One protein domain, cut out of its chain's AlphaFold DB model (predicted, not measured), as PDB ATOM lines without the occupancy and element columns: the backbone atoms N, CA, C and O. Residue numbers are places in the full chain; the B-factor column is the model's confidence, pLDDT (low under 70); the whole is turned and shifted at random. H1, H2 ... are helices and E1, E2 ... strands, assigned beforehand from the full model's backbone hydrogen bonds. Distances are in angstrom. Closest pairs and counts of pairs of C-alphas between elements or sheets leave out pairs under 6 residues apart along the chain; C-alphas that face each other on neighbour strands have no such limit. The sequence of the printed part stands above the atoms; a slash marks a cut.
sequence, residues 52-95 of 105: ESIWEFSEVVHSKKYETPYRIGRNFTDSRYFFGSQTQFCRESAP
ATOM      1  N   GLU A  52      17.080 -46.899 -22.314       88.31
ATOM      2  CA  GLU A  52      16.294 -46.281 -21.243       88.31
ATOM      3  C   GLU A  52      16.466 -47.015 -19.907       88.31
ATOM      4  O   GLU A  52      16.731 -46.381 -18.885       88.31
ATOM      5  N   SER A  53      16.389 -48.349 -19.891       92.00
ATOM      6  CA  SER A  53      16.589 -49.101 -18.650       92.00
ATOM      7  C   SER A  53      18.021 -49.014 -18.128       92.00
ATOM      8  O   SER A  53      18.216 -49.015 -16.914       92.00
ATOM      9  N   ILE A  54      19.021 -48.903 -19.009       90.25
ATOM     10  CA  ILE A  54      20.410 -48.644 -18.608       90.25
ATOM     11  C   ILE A  54      20.542 -47.259 -17.979       90.25
ATOM     12  O   ILE A  54      21.143 -47.154 -16.913       90.25
ATOM     13  N   TRP A  55      19.953 -46.224 -18.583       85.69
ATOM     14  CA  TRP A  55      19.972 -44.869 -18.031       85.69
ATOM     15  C   TRP A  55      19.414 -44.836 -16.608       85.69
ATOM     16  O   TRP A  55      20.072 -44.343 -15.695       85.69
ATOM     17  N   GLU A  56      18.242 -45.436 -16.398       87.81
ATOM     18  CA  GLU A  56      17.622 -45.520 -15.074       87.81
ATOM     19  C   GLU A  56      18.448 -46.346 -14.081       87.81
ATOM     20  O   GLU A  56      18.598 -45.942 -12.932       87.81
ATOM     21  N   PHE A  57      19.009 -47.481 -14.510       90.25
ATOM     22  CA  PHE A  57      19.838 -48.332 -13.652       90.25
ATOM     23  C   PHE A  57      21.153 -47.660 -13.238       90.25
ATOM     24  O   PHE A  57      21.641 -47.879 -12.131       90.25
ATOM     25  N   SER A  58      21.740 -46.869 -14.135       83.75
ATOM     26  CA  SER A  58      23.019 -46.192 -13.910       83.75
ATOM     27  C   SER A  58      22.926 -44.964 -13.004       83.75
ATOM     28  O   SER A  58      23.964 -44.478 -12.565       83.75
ATOM     29  N   GLU A  59      21.712 -44.483 -12.706       79.31
ATOM     30  CA  GLU A  59      21.475 -43.267 -11.914       79.31
ATOM     31  C   GLU A  59      22.264 -42.044 -12.432       79.31
ATOM     32  O   GLU A  59      22.722 -41.212 -11.645       79.31
ATOM     33  N   VAL A  60      22.427 -41.940 -13.759       73.44
ATOM     34  CA  VAL A  60      23.148 -40.838 -14.421       73.44
ATOM     35  C   VAL A  60      22.599 -39.493 -13.951       73.44
ATOM     36  O   VAL A  60      21.405 -39.206 -14.081       73.44
ATOM     37  N   VAL A  61      23.478 -38.638 -13.426       69.50
ATOM     38  CA  VAL A  61      23.111 -37.287 -12.985       69.50
ATOM     39  C   VAL A  61      22.953 -36.390 -14.211       69.50
ATOM     40  O   VAL A  61      23.915 -36.113 -14.925       69.50
ATOM     41  N   HIS A  62      21.743 -35.886 -14.438       65.81
ATOM     42  CA  HIS A  62      21.419 -35.082 -15.614       65.81
ATOM     43  C   HIS A  62      20.698 -33.782 -15.250       65.81
ATOM     44  O   HIS A  62      19.822 -33.763 -14.385       65.81
ATOM     45  N   SER A  63      21.015 -32.689 -15.952       65.06
ATOM     46  CA  SER A  63      20.290 -31.415 -15.811       65.06
ATOM     47  C   SER A  63      18.997 -31.396 -16.632       65.06
ATOM     48  O   SER A  63      18.013 -30.788 -16.222       65.06
ATOM     49  N   LYS A  64      18.972 -32.111 -17.765       69.75
ATOM     50  CA  LYS A  64      17.785 -32.315 -18.606       69.75
ATOM     51  C   LYS A  64      17.695 -33.780 -19.036       69.75
ATOM     52  O   LYS A  64      18.667 -34.326 -19.562       69.75
ATOM     53  N   LYS A  65      16.523 -34.399 -18.837       73.12
ATOM     54  CA  LYS A  65      16.234 -35.763 -19.316       73.12
ATOM     55  C   LYS A  65      16.253 -35.801 -20.853       73.12
ATOM     56  O   LYS A  65      15.890 -34.817 -21.496       73.12
ATOM     57  N   TYR A  66      16.674 -36.928 -21.435       75.38
ATOM     58  CA  TYR A  66      16.590 -37.157 -22.882       75.38
ATOM     59  C   TYR A  66      15.138 -37.105 -23.386       75.38
ATOM     60  O   TYR A  66      14.202 -37.452 -22.669       75.38
ATOM     61  N   GLU A  67      14.970 -36.726 -24.650       73.69
ATOM     62  CA  GLU A  67      13.691 -36.765 -25.370       73.69
ATOM     63  C   GLU A  67      13.471 -38.129 -26.033       73.69
ATOM     64  O   GLU A  67      12.351 -38.624 -26.110       73.69
ATOM     65  N   THR A  68      14.541 -38.780 -26.496       74.12
ATOM     66  CA  THR A  68      14.472 -40.147 -27.030       74.12
ATOM     67  C   THR A  68      15.742 -40.916 -26.658       74.12
ATOM     68  O   THR A  68      16.840 -40.423 -26.941       74.12
ATOM     69  N   PRO A  69      15.633 -42.114 -26.048       77.31
ATOM     70  CA  PRO A  69      16.796 -42.868 -25.574       77.31
ATOM     71  C   PRO A  69      17.665 -43.378 -26.730       77.31
ATOM     72  O   PRO A  69      18.891 -43.395 -26.632       77.31
ATOM     73  N   TYR A  70      17.053 -43.717 -27.867       79.00
ATOM     74  CA  TYR A  70      17.760 -44.106 -29.082       79.00
ATOM     75  C   TYR A  70      16.967 -43.708 -30.329       79.00
ATOM     76  O   TYR A  70      15.775 -43.994 -30.430       79.00
ATOM     77  N   ARG A  71      17.635 -43.074 -31.295       76.94
ATOM     78  CA  ARG A  71      17.087 -42.746 -32.612       76.94
ATOM     79  C   ARG A  71      17.968 -43.364 -33.687       76.94
ATOM     80  O   ARG A  71      19.142 -43.005 -33.804       76.94
ATOM     81  N   ILE A  72      17.389 -44.265 -34.477       77.19
ATOM     82  CA  ILE A  72      18.089 -44.896 -35.594       77.19
ATOM     83  C   ILE A  72      18.321 -43.879 -36.716       77.19
ATOM     84  O   ILE A  72      17.418 -43.131 -37.097       77.19
ATOM     85  N   GLY A  73      19.558 -43.811 -37.197       76.62
ATOM     86  CA  GLY A  73      19.934 -43.017 -38.359       76.62
ATOM     87  C   GLY A  73      19.782 -43.792 -39.666       76.62
ATOM     88  O   GLY A  73      19.512 -44.989 -39.667       76.62
ATOM     89  N   ARG A  74      20.010 -43.117 -40.799       75.06
ATOM     90  CA  ARG A  74      20.066 -43.777 -42.121       75.06
ATOM     91  C   ARG A  74      21.252 -44.738 -42.246       75.06
ATOM     92  O   ARG A  74      21.222 -45.660 -43.051       75.06
ATOM     93  N   ASN A  75      22.291 -44.508 -41.454       76.88
ATOM     94  CA  ASN A  75      23.482 -45.333 -41.315       76.88
ATOM     95  C   ASN A  75      23.941 -45.307 -39.843       76.88
ATOM     96  O   ASN A  75      23.364 -44.597 -39.014       76.88
ATOM     97  N   PHE A  76      24.994 -46.060 -39.513       70.94
ATOM     98  CA  PHE A  76      25.476 -46.155 -38.130       70.94
ATOM     99  C   PHE A  76      25.945 -44.803 -37.556       70.94
ATOM    100  O   PHE A  76      25.750 -44.550 -36.370       70.94
ATOM    101  N   THR A  77      26.521 -43.922 -38.384       76.81
ATOM    102  CA  THR A  77      26.998 -42.585 -37.977       76.81
ATOM    103  C   THR A  77      25.871 -41.588 -37.720       76.81
ATOM    104  O   THR A  77      26.040 -40.624 -36.970       76.81
ATOM    105  N   ASP A  78      24.706 -41.810 -38.323       78.88
ATOM    106  CA  ASP A  78      23.536 -40.946 -38.187       78.88
ATOM    107  C   ASP A  78      22.684 -41.304 -36.964       78.88
ATOM    108  O   ASP A  78      21.834 -40.510 -36.552       78.88
ATOM    109  N   SER A  79      22.904 -42.479 -36.367       80.56
ATOM    110  CA  SER A  79      22.228 -42.873 -35.135       80.56
ATOM    111  C   SER A  79      22.593 -41.926 -33.991       80.56
ATOM    112  O   SER A  79      23.705 -41.398 -33.899       80.56
ATOM    113  N   ARG A  80      21.622 -41.651 -33.121       76.62
ATOM    114  CA  ARG A  80      21.787 -40.773 -31.958       76.62
ATOM    115  C   ARG A  80      21.300 -41.495 -30.712       76.62
ATOM    116  O   ARG A  80      20.207 -42.053 -30.708       76.62
ATOM    117  N   TYR A  81      22.103 -41.439 -29.659       73.25
ATOM    118  CA  TYR A  81      21.756 -41.940 -28.332       73.25
ATOM    119  C   TYR A  81      21.386 -40.757 -27.437       73.25
ATOM    120  O   TYR A  81      22.001 -39.697 -27.546       73.25
ATOM    121  N   PHE A  82      20.371 -40.935 -26.590       69.25
ATOM    122  CA  PHE A  82      19.925 -39.962 -25.583       69.25
ATOM    123  C   PHE A  82      19.742 -38.535 -26.122       69.25
ATOM    124  O   PHE A  82      20.187 -37.548 -25.525       69.25
ATOM    125  N   PHE A  83      19.086 -38.425 -27.280       69.31
ATOM    126  CA  PHE A  83      18.881 -37.152 -27.966       69.31
ATOM    127  C   PHE A  83      18.115 -36.176 -27.064       69.31
ATOM    128  O   PHE A  83      17.113 -36.547 -26.454       69.31
ATOM    129  N   GLY A  84      18.601 -34.939 -26.962       63.53
ATOM    130  CA  GLY A  84      18.001 -33.896 -26.125       63.53
ATOM    131  C   GLY A  84      18.419 -33.922 -24.651       63.53
ATOM    132  O   GLY A  84      18.043 -33.002 -23.921       63.53
ATOM    133  N   SER A  85      19.210 -34.912 -24.212       69.00
ATOM    134  CA  SER A  85      19.801 -34.877 -22.869       69.00
ATOM    135  C   SER A  85      20.929 -33.851 -22.790       69.00
ATOM    136  O   SER A  85      21.637 -33.594 -23.766       69.00
ATOM    137  N   GLN A  86      21.089 -33.257 -21.611       64.31
ATOM    138  CA  GLN A  86      22.279 -32.491 -21.263       64.31
ATOM    139  C   GLN A  86      22.949 -33.187 -20.085       64.31
ATOM    140  O   GLN A  86      22.385 -33.265 -18.990       64.31
ATOM    141  N   THR A  87      24.148 -33.701 -20.330       56.78
ATOM    142  CA  THR A  87      25.009 -34.303 -19.315       56.78
ATOM    143  C   THR A  87      26.379 -33.636 -19.363       56.78
ATOM    144  O   THR A  87      26.839 -33.181 -20.411       56.78
ATOM    145  N   GLN A  88      27.030 -33.528 -18.208       56.31
ATOM    146  CA  GLN A  88      28.419 -33.088 -18.108       56.31
ATOM    147  C   GLN A  88      29.242 -34.261 -17.586       56.31
ATOM    148  O   GLN A  88      29.174 -34.576 -16.401       56.31
ATOM    149  N   PHE A  89      30.053 -34.866 -18.457       53.94
ATOM    150  CA  PHE A  89      30.884 -36.031 -18.127       53.94
ATOM    151  C   PHE A  89      31.751 -35.815 -16.870       53.94
ATOM    152  O   PHE A  89      31.797 -36.667 -15.989       53.94
ATOM    153  N   CYS A  90      32.366 -34.632 -16.720       48.25
ATOM    154  CA  CYS A  90      33.202 -34.303 -15.554       48.25
ATOM    155  C   CYS A  90      32.438 -34.217 -14.224       48.25
ATOM    156  O   CYS A  90      33.041 -34.413 -13.171       48.25
ATOM    157  N   ARG A  91      31.138 -33.895 -14.247       47.38
ATOM    158  CA  ARG A  91      30.327 -33.805 -13.023       47.38
ATOM    159  C   ARG A  91      29.920 -35.194 -12.528       47.38
ATOM    160  O   ARG A  91      29.761 -35.387 -11.330       47.38
ATOM    161  N   GLU A  92      29.778 -36.146 -13.444       51.78
ATOM    162  CA  GLU A  92      29.296 -37.499 -13.166       51.78
ATOM    163  C   GLU A  92      30.377 -38.423 -12.585       51.78
ATOM    164  O   GLU A  92      30.080 -39.274 -11.752       51.78
ATOM    165  N   SER A  93      31.648 -38.222 -12.954       57.94
ATOM    166  CA  SER A  93      32.776 -39.010 -12.433       57.94
ATOM    167  C   SER A  93      33.291 -38.559 -11.057       57.94
ATOM    168  O   SER A  93      34.214 -39.174 -10.523       57.94
ATOM    169  N   ALA A  94      32.766 -37.462 -10.498       52.41
ATOM    170  CA  ALA A  94      33.211 -36.940  -9.210       52.41
ATOM    171  C   ALA A  94      32.563 -37.722  -8.049       52.41
ATOM    172  O   ALA A  94      31.357 -37.981  -8.083       52.41
ATOM    173  N   PRO A  95      33.324 -38.105  -7.007       56.22
ATOM    174  CA  PRO A  95      32.756 -38.784  -5.852       56.22
ATOM    175  C   PRO A  95      31.749 -37.862  -5.138       56.22
ATOM    176  O   PRO A  95      31.944 -36.648  -5.036       56.22
TER     177      PRO A  95
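Overview. This is residues 52 to 95 of the 105 residues of an uncharacterized protein of Leptospira borgpetersenii serovar Pomona str. 200901868 (UniProt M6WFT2). A narrow two-stranded hairpin, E1 and E2, reaches out to one end, where residues 73 to 78 stick out; the short helix H1 has residues 52 to 55 near the hairpin, and the small H2 lies off toward the other end. The printed part has 44 residues, with two named helices and two named strands in the order H1, E1, E2, H2, and an antiparallel sheet E1 - E2. The class is mixed, helices and strands, with under half of the residues in named elements. The whole is loose, with a radius of gyration of the C-alphas of 11.8 A, and elongated, spanning 39 by 20 by 15 A.

Arrangement. Look first at E1, residues 68 to 71, and E2, residues 80 to 83, an antiparallel hairpin at 163 degrees; N 71 and O 80 are within hydrogen-bond range at 2.8 A. H1, residues 52 to 58, comes closest to E1 at the C-alphas of Glu 52 and Pro 69, 5.5 A. H1 and E2 are only just apart, closest 8.5 A. H2, residues 89 to 92, is apart from H1 and E1. In H1 every O i to N i+4 pair is within hydrogen-bond range; H2 is too short for such a pair, and its one O i to N i+3 pair is within range.

Along the chain. Find C-alpha 68 at (14.472, -40.147, -27.030), where E1 begins its 6.7 A; E2 covers 6.1 A. H1 begins at C-alpha 52 (16.294, -46.281, -21.243) and runs 10.0 A; H2, 5.4 A, ends at C-alpha 92 (29.296, -37.499, -13.166).

Size, cuts and confidence. The two C-alphas farthest apart, of Arg 74 and Pro 95, are 38.7 A apart. The printed part has no cut and no long link. Model confidence is under 70 at residues 61 to 64 and 82 to 95.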